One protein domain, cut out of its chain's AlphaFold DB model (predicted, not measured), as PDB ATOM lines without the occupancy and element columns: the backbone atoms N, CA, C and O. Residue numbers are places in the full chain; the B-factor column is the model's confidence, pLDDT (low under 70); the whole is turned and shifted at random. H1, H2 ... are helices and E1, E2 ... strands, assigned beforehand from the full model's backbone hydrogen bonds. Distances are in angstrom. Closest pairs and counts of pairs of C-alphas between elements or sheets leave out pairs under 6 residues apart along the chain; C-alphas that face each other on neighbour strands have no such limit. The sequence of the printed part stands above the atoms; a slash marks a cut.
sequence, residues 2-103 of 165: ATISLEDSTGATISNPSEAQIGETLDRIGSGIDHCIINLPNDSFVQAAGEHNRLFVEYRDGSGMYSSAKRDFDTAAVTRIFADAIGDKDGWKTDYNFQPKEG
ATOM      1  N   ALA A   2    -118.950 232.324 -31.505       66.56
ATOM      2  CA  ALA A   2    -117.905 232.824 -32.387       66.56
ATOM      3  C   ALA A   2    -116.589 232.108 -32.048       66.56
ATOM      4  O   ALA A   2    -116.286 231.904 -30.874       66.56
ATOM      5  N   THR A   3    -115.873 231.648 -33.072       83.75
ATOM      6  CA  THR A   3    -114.668 230.833 -32.901       83.75
ATOM      7  C   THR A   3    -113.505 231.720 -32.486       83.75
ATOM      8  O   THR A   3    -113.167 232.656 -33.203       83.75
ATOM      9  N   ILE A   4    -112.887 231.399 -31.352       93.50
ATOM     10  CA  ILE A   4    -111.630 232.005 -30.910       93.50
ATOM     11  C   ILE A   4    -110.488 231.121 -31.407       93.50
ATOM     12  O   ILE A   4    -110.570 229.892 -31.314       93.50
ATOM     13  N   SER A   5    -109.419 231.721 -31.923       95.38
ATOM     14  CA  SER A   5    -108.229 230.978 -32.344       95.38
ATOM     15  C   SER A   5    -106.943 231.660 -31.903       95.38
ATOM     16  O   SER A   5    -106.857 232.880 -31.885       95.38
ATOM     17  N   LEU A   6    -105.941 230.857 -31.553       95.75
ATOM     18  CA  LEU A   6    -104.562 231.288 -31.348       95.75
ATOM     19  C   LEU A   6    -103.748 230.904 -32.580       95.75
ATOM     20  O   LEU A   6    -103.754 229.739 -32.962       95.75
ATOM     21  N   GLU A   7    -103.056 231.858 -33.183       94.75
ATOM     22  CA  GLU A   7    -102.143 231.677 -34.313       94.75
ATOM     23  C   GLU A   7    -100.727 232.072 -33.882       94.75
ATOM     24  O   GLU A   7    -100.535 233.130 -33.279       94.75
ATOM     25  N   ASP A   8     -99.733 231.233 -34.169       93.50
ATOM     26  CA  ASP A   8     -98.321 231.579 -33.982       93.50
ATOM     27  C   ASP A   8     -97.667 232.067 -35.286       93.50
ATOM     28  O   ASP A   8     -98.210 231.917 -36.381       93.50
ATOM     29  N   SER A   9     -96.465 232.640 -35.189       91.12
ATOM     30  CA  SER A   9     -95.754 233.181 -36.355       91.12
ATOM     31  C   SER A   9     -95.364 232.145 -37.417       91.12
ATOM     32  O   SER A   9     -94.897 232.528 -38.490       91.12
ATOM     33  N   THR A  10     -95.514 230.846 -37.138       89.56
ATOM     34  CA  THR A  10     -95.304 229.766 -38.118       89.56
ATOM     35  C   THR A  10     -96.568 229.464 -38.925       89.56
ATOM     36  O   THR A  10     -96.509 228.705 -39.894       89.56
ATOM     37  N   GLY A  11     -97.699 230.072 -38.553       88.38
ATOM     38  CA  GLY A  11     -99.022 229.799 -39.105       88.38
ATOM     39  C   GLY A  11     -99.727 228.625 -38.428       88.38
ATOM     40  O   GLY A  11    -100.759 228.174 -38.925       88.38
ATOM     41  N   ALA A  12     -99.197 228.098 -37.316       91.19
ATOM     42  CA  ALA A  12     -99.886 227.063 -36.559       91.19
ATOM     43  C   ALA A  12    -101.073 227.677 -35.811       91.19
ATOM     44  O   ALA A  12    -100.919 228.674 -35.106       91.19
ATOM     45  N   THR A  13    -102.251 227.065 -35.949       94.19
ATOM     46  CA  THR A  13    -103.493 227.564 -35.350       94.19
ATOM     47  C   THR A  13    -104.080 226.578 -34.347       94.19
ATOM     48  O   THR A  13    -104.241 225.397 -34.660       94.19
ATOM     49  N   ILE A  14    -104.498 227.069 -33.184       94.44
ATOM     50  CA  ILE A  14    -105.209 226.316 -32.148       94.44
ATOM     51  C   ILE A  14    -106.603 226.924 -31.985       94.44
ATOM     52  O   ILE A  14    -106.742 228.105 -31.673       94.44
ATOM     53  N   SER A  15    -107.647 226.124 -32.200       94.81
ATOM     54  CA  SER A  15    -109.036 226.556 -31.985       94.81
ATOM     55  C   SER A  15    -109.416 226.433 -30.512       94.81
ATOM     56  O   SER A  15    -109.178 225.386 -29.918       94.81
ATOM     57  N   ASN A  16    -110.051 227.469 -29.959       93.25
ATOM     58  CA  ASN A  16    -110.448 227.572 -28.549       93.25
ATOM     59  C   ASN A  16    -109.303 227.178 -27.592       93.25
ATOM     60  O   ASN A  16    -109.418 226.184 -26.871       93.25
ATOM     61  N   PRO A  17    -108.177 227.912 -27.630       94.81
ATOM     62  CA  PRO A  17    -106.992 227.570 -26.858       94.81
ATOM     63  C   PRO A  17    -107.281 227.626 -25.353       94.81
ATOM     64  O   PRO A  17    -107.924 228.551 -24.854       94.81
ATOM     65  N   SER A  18    -106.772 226.641 -24.619       94.44
ATOM     66  CA  SER A  18    -106.715 226.683 -23.157       94.44
ATOM     67  C   SER A  18    -105.641 227.660 -22.665       94.44
ATOM     68  O   SER A  18    -104.683 227.959 -23.380       94.44
ATOM     69  N   GLU A  19    -105.751 228.107 -21.414       94.38
ATOM     70  CA  GLU A  19    -104.750 228.980 -20.781       94.38
ATOM     71  C   GLU A  19    -103.339 228.364 -20.794       94.38
ATOM     72  O   GLU A  19    -102.360 229.056 -21.067       94.38
ATOM     73  N   ALA A  20    -103.236 227.044 -20.597       95.06
ATOM     74  CA  ALA A  20    -101.967 226.324 -20.686       95.06
ATOM     75  C   ALA A  20    -101.354 226.407 -22.095       95.06
ATOM     76  O   ALA A  20    -100.183 226.745 -22.232       95.06
ATOM     77  N   GLN A  21    -102.155 226.188 -23.146       95.50
ATOM     78  CA  GLN A  21    -101.688 226.283 -24.537       95.50
ATOM     79  C   GLN A  21    -101.269 227.709 -24.916       95.50
ATOM     80  O   GLN A  21    -100.347 227.895 -25.713       95.50
ATOM     81  N   ILE A  22    -101.933 228.718 -24.348       95.75
ATOM     82  CA  ILE A  22    -101.548 230.122 -24.508       95.75
ATOM     83  C   ILE A  22    -100.166 230.356 -23.895       95.75
ATOM     84  O   ILE A  22     -99.282 230.863 -24.584       95.75
ATOM     85  N   GLY A  23     -99.964 229.940 -22.641       94.19
ATOM     86  CA  GLY A  23     -98.679 230.071 -21.950       94.19
ATOM     87  C   GLY A  23     -97.542 229.357 -22.680       94.19
ATOM     88  O   GLY A  23     -96.524 229.976 -22.978       94.19
ATOM     89  N   GLU A  24     -97.751 228.097 -23.069       94.25
ATOM     90  CA  GLU A  24     -96.772 227.310 -23.833       94.25
ATOM     91  C   GLU A  24     -96.404 227.970 -25.169       94.25
ATOM     92  O   GLU A  24     -95.248 227.940 -25.590       94.25
ATOM     93  N   THR A  25     -97.375 228.584 -25.848       94.38
ATOM     94  CA  THR A  25     -97.114 229.300 -27.103       94.38
ATOM     95  C   THR A  25     -96.326 230.581 -26.846       94.38
ATOM     96  O   THR A  25     -95.366 230.855 -27.562       94.38
ATOM     97  N   LEU A  26     -96.681 231.348 -25.814       93.00
ATOM     98  CA  LEU A  26     -95.983 232.580 -25.440       93.00
ATOM     99  C   LEU A  26     -94.526 232.327 -25.027       93.00
ATOM    100  O   LEU A  26     -93.653 233.096 -25.421       93.00
ATOM    101  N   ASP A  27     -94.232 231.230 -24.326       92.81
ATOM    102  CA  ASP A  27     -92.860 230.863 -23.927       92.81
ATOM    103  C   ASP A  27     -91.944 230.543 -25.122       92.81
ATOM    104  O   ASP A  27     -90.713 230.602 -25.026       92.81
ATOM    105  N   ARG A  28     -92.523 230.245 -26.291       91.69
ATOM    106  CA  ARG A  28     -91.769 230.042 -27.538       91.69
ATOM    107  C   ARG A  28     -91.353 231.364 -28.196       91.69
ATOM    108  O   ARG A  28     -90.546 231.338 -29.133       91.69
ATOM    109  N   ILE A  29     -91.879 232.511 -27.751       90.31
ATOM    110  CA  ILE A  29     -91.540 233.819 -28.326       90.31
ATOM    111  C   ILE A  29     -90.059 234.138 -28.073       90.31
ATOM    112  O   ILE A  29     -89.565 234.123 -26.947       90.31
ATOM    113  N   GLY A  30     -89.326 234.419 -29.152       84.88
ATOM    114  CA  GLY A  30     -87.888 234.698 -29.122       84.88
ATOM    115  C   GLY A  30     -86.988 233.456 -29.061       84.88
ATOM    116  O   GLY A  30     -85.767 233.602 -29.055       84.88
ATOM    117  N   SER A  31     -87.552 232.243 -29.028       86.12
ATOM    118  CA  SER A  31     -86.802 230.972 -29.075       86.12
ATOM    119  C   SER A  31     -87.233 230.034 -30.206       86.12
ATOM    120  O   SER A  31     -86.459 229.166 -30.608       86.12
ATOM    121  N   GLY A  32     -88.433 230.225 -30.759       85.31
ATOM    122  CA  GLY A  32     -88.935 229.451 -31.896       85.31
ATOM    123  C   GLY A  32     -90.065 230.112 -32.685       85.31
ATOM    124  O   GLY A  32     -90.323 229.689 -33.809       85.31
ATOM    125  N   ILE A  33     -90.716 231.137 -32.130       89.12
ATOM    126  CA  ILE A  33     -91.700 231.975 -32.826       89.12
ATOM    127  C   ILE A  33     -91.403 233.457 -32.565       89.12
ATOM    128  O   ILE A  33     -90.783 233.809 -31.562       89.12
ATOM    129  N   ASP A  34     -91.849 234.335 -33.457       88.56
ATOM    130  CA  ASP A  34     -91.645 235.784 -33.340       88.56
ATOM    131  C   ASP A  34     -92.789 236.475 -32.590       88.56
ATOM    132  O   ASP A  34     -92.603 237.504 -31.939       88.56
ATOM    133  N   HIS A  35     -93.998 235.938 -32.747       91.56
ATOM    134  CA  HIS A  35     -95.233 236.504 -32.228       91.56
ATOM    135  C   HIS A  35     -96.323 235.435 -32.143       91.56
ATOM    136  O   HIS A  35     -96.236 234.386 -32.788       91.56
ATOM    137  N   CYS A  36     -97.375 235.741 -31.393       93.94
ATOM    138  CA  CYS A  36     -98.634 235.012 -31.431       93.94
ATOM    139  C   CYS A  36     -99.822 235.980 -31.384       93.94
ATOM    140  O   CYS A  36     -99.710 237.108 -30.890       93.94
ATOM    141  N   ILE A  37    -100.953 235.544 -31.930       95.25
ATOM    142  CA  ILE A  37    -102.180 236.326 -32.081       95.25
ATOM    143  C   ILE A  37    -103.349 235.480 -31.596       95.25
ATOM    144  O   ILE A  37    -103.560 234.379 -32.093       95.25
ATOM    145  N   ILE A  38    -104.142 236.001 -30.667       95.44
ATOM    146  CA  ILE A  38    -105.497 235.522 -30.419       95.44
ATOM    147  C   ILE A  38    -106.461 236.322 -31.281       95.44
ATOM    148  O   ILE A  38    -106.645 237.522 -31.074       95.44
ATOM    149  N   ASN A  39    -107.110 235.636 -32.213       93.75
ATOM    150  CA  ASN A  39    -108.236 236.157 -32.967       93.75
ATOM    151  C   ASN A  39    -109.508 236.014 -32.128       93.75
ATOM    152  O   ASN A  39    -109.872 234.919 -31.682       93.75
ATOM    153  N   LEU A  40    -110.172 237.143 -31.919       92.56
ATOM    154  CA  LEU A  40    -111.425 237.280 -31.194       92.56
ATOM    155  C   LEU A  40    -112.579 237.509 -32.189       92.56
ATOM    156  O   LEU A  40    -112.354 237.785 -33.371       92.56
ATOM    157  N   PRO A  41    -113.841 237.419 -31.736       90.25
ATOM    158  CA  PRO A  41    -114.989 237.764 -32.568       90.25
ATOM    159  C   PRO A  41    -114.934 239.216 -33.077       90.25
ATOM    160  O   PRO A  41    -114.268 240.067 -32.491       90.25
ATOM    161  N   ASN A  42    -115.700 239.523 -34.128       86.94
ATOM    162  CA  ASN A  42    -115.829 240.876 -34.696       86.94
ATOM    163  C   ASN A  42    -114.505 241.467 -35.219       86.94
ATOM    164  O   ASN A  42    -114.213 242.636 -34.962       86.94
ATOM    165  N   ASP A  43    -113.686 240.656 -35.897       85.75
ATOM    166  CA  ASP A  43    -112.385 241.058 -36.466       85.75
ATOM    167  C   ASP A  43    -111.431 241.717 -35.449       85.75
ATOM    168  O   ASP A  43    -110.547 242.506 -35.799       85.75
ATOM    169  N   SER A  44    -111.627 241.398 -34.168       91.38
ATOM    170  CA  SER A  44    -110.799 241.871 -33.065       91.38
ATOM    171  C   SER A  44    -109.678 240.873 -32.807       91.38
ATOM    172  O   SER A  44    -109.818 239.679 -33.066       91.38
ATOM    173  N   PHE A  45    -108.551 241.339 -32.286       93.69
ATOM    174  CA  PHE A  45    -107.463 240.443 -31.908       93.69
ATOM    175  C   PHE A  45    -106.628 241.020 -30.775       93.69
ATOM    176  O   PHE A  45    -106.582 242.234 -30.575       93.69
ATOM    177  N   VAL A  46    -105.919 240.142 -30.076       94.56
ATOM    178  CA  VAL A  46    -104.842 240.493 -29.147       94.56
ATOM    179  C   VAL A  46    -103.593 239.772 -29.613       94.56
ATOM    180  O   VAL A  46    -103.641 238.586 -29.910       94.56
ATOM    181  N   GLN A  47    -102.474 240.469 -29.706       94.75
ATOM    182  CA  GLN A  47    -101.216 239.896 -30.157       94.75
ATOM    183  C   GLN A  47    -100.086 240.247 -29.206       94.75
ATOM    184  O   GLN A  47    -100.064 241.328 -28.613       94.75
ATOM    185  N   ALA A  48     -99.127 239.340 -29.104       94.12
ATOM    186  CA  ALA A  48     -97.919 239.522 -28.330       94.12
ATOM    187  C   ALA A  48     -96.706 239.183 -29.186       94.12
ATOM    188  O   ALA A  48     -96.731 238.257 -29.997       94.12
ATOM    189  N   ALA A  49     -95.639 239.945 -29.003       91.50
ATOM    190  CA  ALA A  49     -94.351 239.664 -29.610       91.50
ATOM    191  C   ALA A  49     -93.232 240.214 -28.725       91.50
ATOM    192  O   ALA A  49     -93.486 240.921 -27.746       91.50
ATOM    193  N   GLY A  50     -91.993 239.879 -29.074       87.50
ATOM    194  CA  GLY A  50     -90.805 240.345 -28.372       87.50
ATOM    195  C   GLY A  50     -89.808 239.235 -28.126       87.50
ATOM    196  O   GLY A  50     -89.603 238.365 -28.967       87.50
ATOM    197  N   GLU A  51     -89.157 239.314 -26.977       79.00
ATOM    198  CA  GLU A  51     -88.106 238.396 -26.555       79.00
ATOM    199  C   GLU A  51     -88.365 237.992 -25.099       79.00
ATOM    200  O   GLU A  51     -89.129 238.664 -24.408       79.00
ATOM    201  N   HIS A  52     -87.727 236.917 -24.628       70.38
ATOM    202  CA  HIS A  52     -87.848 236.399 -23.256       70.38
ATOM    203  C   HIS A  52     -87.981 237.504 -22.187       70.38
ATOM    204  O   HIS A  52     -87.072 238.319 -22.010       70.38
ATOM    205  N   ASN A  53     -89.104 237.507 -21.451       71.31
ATOM    206  CA  ASN A  53     -89.466 238.489 -20.408       71.31
ATOM    207  C   ASN A  53     -89.490 239.965 -20.855       71.31
ATOM    208  O   ASN A  53     -89.411 240.884 -20.037       71.31
ATOM    209  N   ARG A  54     -89.584 240.208 -22.161       85.75
ATOM    210  CA  ARG A  54     -89.696 241.528 -22.789       85.75
ATOM    211  C   ARG A  54     -90.790 241.495 -23.847       85.75
ATOM    212  O   ARG A  54     -90.577 241.872 -25.001       85.75
ATOM    213  N   LEU A  55     -91.951 240.984 -23.445       89.75
ATOM    214  CA  LEU A  55     -93.118 240.935 -24.305       89.75
ATOM    215  C   LEU A  55     -93.812 242.295 -24.310       89.75
ATOM    216  O   LEU A  55     -93.937 242.975 -23.286       89.75
ATOM    217  N   PHE A  56     -94.285 242.674 -25.485       89.88
ATOM    218  CA  PHE A  56     -95.195 243.789 -25.685       89.88
ATOM    219  C   PHE A  56     -96.493 243.252 -26.269       89.88
ATOM    220  O   PHE A  56     -96.492 242.294 -27.047       89.88
ATOM    221  N   VAL A  57     -97.598 243.881 -25.884       92.88
ATOM    222  CA  VAL A  57     -98.934 243.437 -26.264       92.88
ATOM    223  C   VAL A  57     -99.605 244.538 -27.064       92.88
ATOM    224  O   VAL A  57     -99.499 245.723 -26.746       92.88
ATOM    225  N   GLU A  58    -100.308 244.158 -28.118       93.06
ATOM    226  CA  GLU A  58    -101.192 245.053 -28.847       93.06
ATOM    227  C   GLU A  58    -102.560 244.397 -28.993       93.06
ATOM    228  O   GLU A  58    -102.658 243.175 -29.075       93.06
ATOM    229  N   TYR A  59    -103.613 245.199 -29.067       93.50
ATOM    230  CA  TYR A  59    -104.928 244.706 -29.442       93.50
ATOM    231  C   TYR A  59    -105.550 245.581 -30.519       93.50
ATOM    232  O   TYR A  59    -105.210 246.756 -30.681       93.50
ATOM    233  N   ARG A  60    -106.478 244.988 -31.260       90.81
ATOM    234  CA  ARG A  60    -107.365 245.680 -32.182       90.81
ATOM    235  C   ARG A  60    -108.797 245.344 -31.828       90.81
ATOM    236  O   ARG A  60    -109.120 244.182 -31.592       90.81
ATOM    237  N   ASP A  61    -109.643 246.356 -31.853       89.00
ATOM    238  CA  ASP A  61    -111.089 246.192 -31.856       89.00
ATOM    239  C   ASP A  61    -111.733 247.154 -32.869       89.00
ATOM    240  O   ASP A  61    -111.043 247.801 -33.663       89.00
ATOM    241  N   GLY A  62    -113.066 247.249 -32.858       86.00
ATOM    242  CA  GLY A  62    -113.811 248.140 -33.750       86.00
ATOM    243  C   GLY A  62    -113.499 249.635 -33.586       86.00
ATOM    244  O   GLY A  62    -113.882 250.418 -34.451       86.00
ATOM    245  N   SER A  63    -112.814 250.044 -32.513       87.06
ATOM    246  CA  SER A  63    -112.431 251.439 -32.266       87.06
ATOM    247  C   SER A  63    -111.022 251.790 -32.750       87.06
ATOM    248  O   SER A  63    -110.734 252.966 -32.969       87.06
ATOM    249  N   GLY A  64    -110.165 250.793 -32.984       87.69
ATOM    250  CA  GLY A  64    -108.838 251.002 -33.554       87.69
ATOM    251  C   GLY A  64    -107.785 250.033 -33.032       87.69
ATOM    252  O   GLY A  64    -108.085 248.970 -32.484       87.69
ATOM    253  N   MET A  65    -106.523 250.416 -33.234       89.44
ATOM    254  CA  MET A  65    -105.348 249.680 -32.777       89.44
ATOM    255  C   MET A  65    -104.763 250.320 -31.515       89.44
ATOM    256  O   MET A  65    -104.523 251.530 -31.469       89.44
ATOM    257  N   TYR A  66    -104.443 249.488 -30.530       90.69
ATOM    258  CA  TYR A  66    -103.917 249.900 -29.238       90.69
ATOM    259  C   TYR A  66    -102.675 249.090 -28.880       90.69
ATOM    260  O   TYR A  66    -102.583 247.899 -29.178       90.69
ATOM    261  N   SER A  67    -101.718 249.731 -28.219       90.12
ATOM    262  CA  SER A  67    -100.454 249.116 -27.806       90.12
ATOM    263  C   SER A  67    -100.249 249.316 -26.311       90.12
ATOM    264  O   SER A  67    -100.581 250.370 -25.768       90.12
ATOM    265  N   SER A  68     -99.710 248.316 -25.624       87.06
ATOM    266  CA  SER A  68     -99.405 248.435 -24.204       87.06
ATOM    267  C   SER A  68     -98.316 249.487 -23.986       87.06
ATOM    268  O   SER A  68     -97.295 249.489 -24.679       87.06
ATOM    269  N   ALA A  69     -98.498 250.379 -23.007       82.62
ATOM    270  CA  ALA A  69     -97.449 251.344 -22.662       82.62
ATOM    271  C   ALA A  69     -96.208 250.635 -22.085       82.62
ATOM    272  O   ALA A  69     -95.067 251.038 -22.324       82.62
ATOM    273  N   LYS A  70     -96.443 249.542 -21.351       83.81
ATOM    274  CA  LYS A  70     -95.415 248.649 -20.811       83.81
ATOM    275  C   LYS A  70     -94.871 247.718 -21.913       83.81
ATOM    276  O   LYS A  70     -95.627 247.288 -22.785       83.81
ATOM    277  N   ARG A  71     -93.563 247.423 -21.890       81.38
ATOM    278  CA  ARG A  71     -92.848 246.613 -22.914       81.38
ATOM    279  C   ARG A  71     -92.015 245.461 -22.332       81.38
ATOM    280  O   ARG A  71     -91.164 244.889 -23.006       81.38
ATOM    281  N   ASP A  72     -92.214 245.185 -21.057       87.50
ATOM    282  CA  ASP A  72     -91.498 244.217 -20.232       87.50
ATOM    283  C   ASP A  72     -92.504 243.305 -19.518       87.50
ATOM    284  O   ASP A  72     -92.423 243.069 -18.313       87.50
ATOM    285  N   PHE A  73     -93.529 242.852 -20.245       89.81
ATOM    286  CA  PHE A  73     -94.390 241.797 -19.727       89.81
ATOM    287  C   PHE A  73     -93.645 240.461 -19.754       89.81
ATOM    288  O   PHE A  73     -92.946 240.140 -20.721       89.81
ATOM    289  N   ASP A  74     -93.809 239.693 -18.683       91.31
ATOM    290  CA  ASP A  74     -93.466 238.275 -18.660       91.31
ATOM    291  C   ASP A  74     -94.594 237.438 -19.287       91.31
ATOM    292  O   ASP A  74     -95.714 237.922 -19.489       91.31
ATOM    293  N   THR A  75     -94.298 236.175 -19.601       91.75
ATOM    294  CA  THR A  75     -95.269 235.238 -20.185       91.75
ATOM    295  C   THR A  75     -96.533 235.141 -19.336       91.75
ATOM    296  O   THR A  75     -97.633 235.207 -19.872       91.75
ATOM    297  N   ALA A  76     -96.408 235.044 -18.009       92.25
ATOM    298  CA  ALA A  76     -97.553 234.857 -17.119       92.25
ATOM    299  C   ALA A  76     -98.522 236.051 -17.158       92.25
ATOM    300  O   ALA A  76     -99.740 235.865 -17.148       92.25
ATOM    301  N   ALA A  77     -98.001 237.275 -17.237       92.38
ATOM    302  CA  ALA A  77     -98.797 238.480 -17.391       92.38
ATOM    303  C   ALA A  77     -99.510 238.507 -18.748       92.38
ATOM    304  O   ALA A  77    -100.702 238.801 -18.794       92.38
ATOM    305  N   VAL A  78     -98.828 238.149 -19.842       93.81
ATOM    306  CA  VAL A  78     -99.457 238.101 -21.173       93.81
ATOM    307  C   VAL A  78    -100.509 236.995 -21.269       93.81
ATOM    308  O   VAL A  78    -101.580 237.234 -21.821       93.81
ATOM    309  N   THR A  79    -100.273 235.831 -20.661       94.94
ATOM    310  CA  THR A  79    -101.267 234.753 -20.564       94.94
ATOM    311  C   THR A  79    -102.544 235.239 -19.887       94.94
ATOM    312  O   THR A  79    -103.636 234.976 -20.388       94.94
ATOM    313  N   ARG A  80    -102.429 236.017 -18.801       93.56
ATOM    314  CA  ARG A  80    -103.592 236.624 -18.133       93.56
ATOM    315  C   ARG A  80    -104.305 237.638 -19.017       93.56
ATOM    316  O   ARG A  80    -105.525 237.592 -19.081       93.56
ATOM    317  N   ILE A  81    -103.573 238.493 -19.737       93.94
ATOM    318  CA  ILE A  81    -104.169 239.434 -20.703       93.94
ATOM    319  C   ILE A  81    -104.992 238.670 -21.748       93.94
ATOM    320  O   ILE A  81    -106.126 239.036 -22.043       93.94
ATOM    321  N   PHE A  82    -104.424 237.596 -22.293       94.94
ATOM    322  CA  PHE A  82    -105.062 236.769 -23.312       94.94
ATOM    323  C   PHE A  82    -106.306 236.060 -22.761       94.94
ATOM    324  O   PHE A  82    -107.351 236.069 -23.409       94.94
ATOM    325  N   ALA A  83    -106.226 235.501 -21.550       93.25
ATOM    326  CA  ALA A  83    -107.358 234.868 -20.878       93.25
ATOM    327  C   ALA A  83    -108.475 235.872 -20.540       93.25
ATOM    328  O   ALA A  83    -109.643 235.600 -20.816       93.25
ATOM    329  N   ASP A  84    -108.124 237.047 -20.007       93.12
ATOM    330  CA  ASP A  84    -109.066 238.128 -19.703       93.12
ATOM    331  C   ASP A  84    -109.777 238.612 -20.986       93.12
ATOM    332  O   ASP A  84    -110.986 238.849 -20.971       93.12
ATOM    333  N   ALA A  85    -109.056 238.697 -22.112       92.25
ATOM    334  CA  ALA A  85    -109.620 239.072 -23.406       92.25
ATOM    335  C   ALA A  85    -110.548 237.993 -23.996       92.25
ATOM    336  O   ALA A  85    -111.603 238.323 -24.533       92.25
ATOM    337  N   ILE A  86    -110.194 236.707 -23.871       92.25
ATOM    338  CA  ILE A  86    -111.057 235.578 -24.265       92.25
ATOM    339  C   ILE A  86    -112.355 235.567 -23.452       92.25
ATOM    340  O   ILE A  86    -113.427 235.309 -23.999       92.25
ATOM    341  N   GLY A  87    -112.251 235.827 -22.149       89.94
ATOM    342  CA  GLY A  87    -113.384 235.856 -21.228       89.94
ATOM    343  C   GLY A  87    -114.246 237.117 -21.315       89.94
ATOM    344  O   GLY A  87    -115.207 237.209 -20.556       89.94
ATOM    345  N   ASP A  88    -113.899 238.070 -22.190       87.56
ATOM    346  CA  ASP A  88    -114.514 239.403 -22.288       87.56
ATOM    347  C   ASP A  88    -114.650 240.094 -20.920       87.56
ATOM    348  O   ASP A  88    -115.688 240.646 -20.550       87.56
ATOM    349  N   LYS A  89    -113.593 240.001 -20.109       88.56
ATOM    350  CA  LYS A  89    -113.607 240.526 -18.746       88.56
ATOM    351  C   LYS A  89    -113.617 242.051 -18.758       88.56
ATOM    352  O   LYS A  89    -112.681 242.681 -19.243       88.56
ATOM    353  N   ASP A  90    -114.633 242.651 -18.154       81.56
ATOM    354  CA  ASP A  90    -114.725 244.107 -18.062       81.56
ATOM    355  C   ASP A  90    -113.450 244.721 -17.443       81.56
ATOM    356  O   ASP A  90    -112.915 244.212 -16.456       81.56
ATOM    357  N   GLY A  91    -112.928 245.785 -18.060       80.81
ATOM    358  CA  GLY A  91    -111.750 246.510 -17.571       80.81
ATOM    359  C   GLY A  91    -110.375 245.985 -18.010       80.81
ATOM    360  O   GLY A  91    -109.384 246.690 -17.811       80.81
ATOM    361  N   TRP A  92    -110.262 244.839 -18.698       84.19
ATOM    362  CA  TRP A  92    -108.935 244.319 -19.089       84.19
ATOM    363  C   TRP A  92    -108.131 245.323 -19.939       84.19
ATOM    364  O   TRP A  92    -106.929 245.487 -19.767       84.19
ATOM    365  N   LYS A  93    -108.795 246.097 -20.805       84.94
ATOM    366  CA  LYS A  93    -108.149 247.133 -21.635       84.94
ATOM    367  C   LYS A  93    -107.563 248.291 -20.813       84.94
ATOM    368  O   LYS A  93    -106.579 248.904 -21.226       84.94
ATOM    369  N   THR A  94    -108.149 248.606 -19.658       81.19
ATOM    370  CA  THR A  94    -107.661 249.666 -18.763       81.19
ATOM    371  C   THR A  94    -106.587 249.162 -17.808       81.19
ATOM    372  O   THR A  94    -105.618 249.878 -17.559       81.19
ATOM    373  N   ASP A  95    -106.706 247.918 -17.343       78.75
ATOM    374  CA  ASP A  95    -105.811 247.325 -16.342       78.75
ATOM    375  C   ASP A  95    -104.355 247.243 -16.820       78.75
ATOM    376  O   ASP A  95    -103.420 247.401 -16.032       78.75
ATOM    377  N   TYR A  96    -104.146 247.066 -18.127       78.25
ATOM    378  CA  TYR A  96    -102.814 246.955 -18.730       78.25
ATOM    379  C   TYR A  96    -102.323 248.250 -19.406       78.25
ATOM    380  O   TYR A  96    -101.301 248.236 -20.098       78.25
ATOM    381  N   ASN A  97    -103.010 249.378 -19.173       82.81
ATOM    382  CA  ASN A  97    -102.643 250.721 -19.644       82.81
ATOM    383  C   ASN A  97    -102.323 250.769 -21.153       82.81
ATOM    384  O   ASN A  97    -101.241 251.194 -21.579       82.81
ATOM    385  N   PHE A  98    -103.255 250.274 -21.966       86.62
ATOM    386  CA  PHE A  98    -103.150 250.348 -23.416       86.62
ATOM    387  C   PHE A  98    -103.363 251.780 -23.912       86.62
ATOM    388  O   PHE A  98    -104.251 252.495 -23.452       86.62
ATOM    389  N   GLN A  99    -102.554 252.189 -24.883       86.69
ATOM    390  CA  GLN A  99    -102.614 253.509 -25.498       86.69
ATOM    391  C   GLN A  99    -103.001 253.388 -26.975       86.69
ATOM    392  O   GLN A  99    -102.536 252.460 -27.647       86.69
ATOM    393  N   PRO A 100    -103.831 254.309 -27.502       83.88
ATOM    394  CA  PRO A 100    -104.115 254.365 -28.927       83.88
ATOM    395  C   PRO A 100    -102.815 254.518 -29.713       83.88
ATOM    396  O   PRO A 100    -101.943 255.311 -29.352       83.88
ATOM    397  N   LYS A 101    -102.686 253.779 -30.809       75.94
ATOM    398  CA  LYS A 101    -101.523 253.898 -31.681       75.94
ATOM    399  C   LYS A 101    -101.663 255.145 -32.550       75.94
ATOM    400  O   LYS A 101    -102.462 255.166 -33.487       75.94
ATOM    401  N   GLU A 102    -100.888 256.188 -32.252       59.09
ATOM    402  CA  GLU A 102    -100.831 257.389 -33.092       59.09
ATOM    403  C   GLU A 102    -100.438 257.002 -34.527       59.09
ATOM    404  O   GLU A 102     -99.332 256.525 -34.788       59.09
ATOM    405  N   GLY A 103    -101.386 257.155 -35.455       52.06
ATOM    406  CA  GLY A 103    -101.230 256.807 -36.871       52.06
ATOM    407  C   GLY A 103    -102.309 255.878 -37.435       52.06
ATOM    408  O   GLY A 103    -102.427 255.798 -38.652       52.06
TER     409      GLY A 103
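Overview. This is residues 2 to 103 of the 165 residues of an uncharacterized protein of Spirochaetaceae bacterium (UniProt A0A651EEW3). One twisted antiparallel sheet of seven strands forms a wall, with helices H1 and H2 over one face and no named helix over the other. H1 covers E1 and E3, H2 covers E4, and the short H3 sits near the E7 end of the sheet. The printed part has 102 residues, with named elements in the order E1 E2 H1 E3 E4 E5 E6 H2 H3 E7; the sheet's order is E2 E1 E3 E4 E5 E6 E7. The class is mixed, helices and strands, and the whole is compact, with a radius of gyration of the C-alphas of 12.4 A and a rounded outline spanning 31 by 31 by 23 A.

Arrangement. E1, residues 5 to 8, and E2, residues 13 to 15, form a hairpin, with N 6 and O 14 2.9 A apart, within hydrogen-bond range. E3, residues 35 to 39, is antiparallel to E1, with N 7 and O 37 at 2.8 A. H1, residues 19 to 27, lies over E1 and E3 at a height over the sheet of 9.1 A; its closest C-alphas to E3 are those of Leu 26 and Cys 36, 7.0 A. E2, H1 and E3 are a split strand-helix-strand unit, two strands running the same way with E1 between them, and its crossover is right-handed. E4, residues 45 to 51, E5, residues 54 to 61, and E6, residues 64 to 68, continue from E3 as a meander, each strand the antiparallel neighbour of the one before. Pairs within hydrogen-bond range include N 38 and O 46 at 2.7 A, N 47 and O 58 at 2.8 A, and N 66 and O 59 at 2.8 A. H2, residues 75 to 86, is over E4, on the same face as H1 in two layers, helices on one face of a sheet; its closest C-alphas to E4 are those of Val 46 and Phe 82, 6.9 A. H1 and H2 touch at a steep tilt of 45 degrees, opposite ways, closest at the C-alphas of Gly 23 and Thr 79, 5.5 A. H3, residues 92 to 95, only grazes the sheet; residues 81 to 85 of H2 only just touch it, with 3 pairs of C-alphas within 8 A, the closest those of Asp 84 and Trp 92, 6.2 A. E7, residues 98 to 100, is antiparallel to E6, with N 99 and O 67 at 2.8 A. Every O i to N i+4 pair is within range in H1 and H2; H3 is too short for one.

Along the chain. E1 begins at C-alpha 5, (-108.229, 230.978, -32.344). H1 is 12.4 A long, E3 13.0 A, E4 20.2 A, E5 23.7 A, E6 13.5 A and H2 16.3 A. E7 ends at C-alpha 100, (-104.115, 254.365, -28.927).

Size, cuts and confidence. The C-alphas farthest apart, of Ala 20 and Gly 103, are 34.5 A apart. The printed part has no cut and no long link. The sheet is twisted, with C-alphas up to 4.3 A off its best plane. Mean pLDDT of the printed part is 88.7; residues 2, 102 and 103 are under 70.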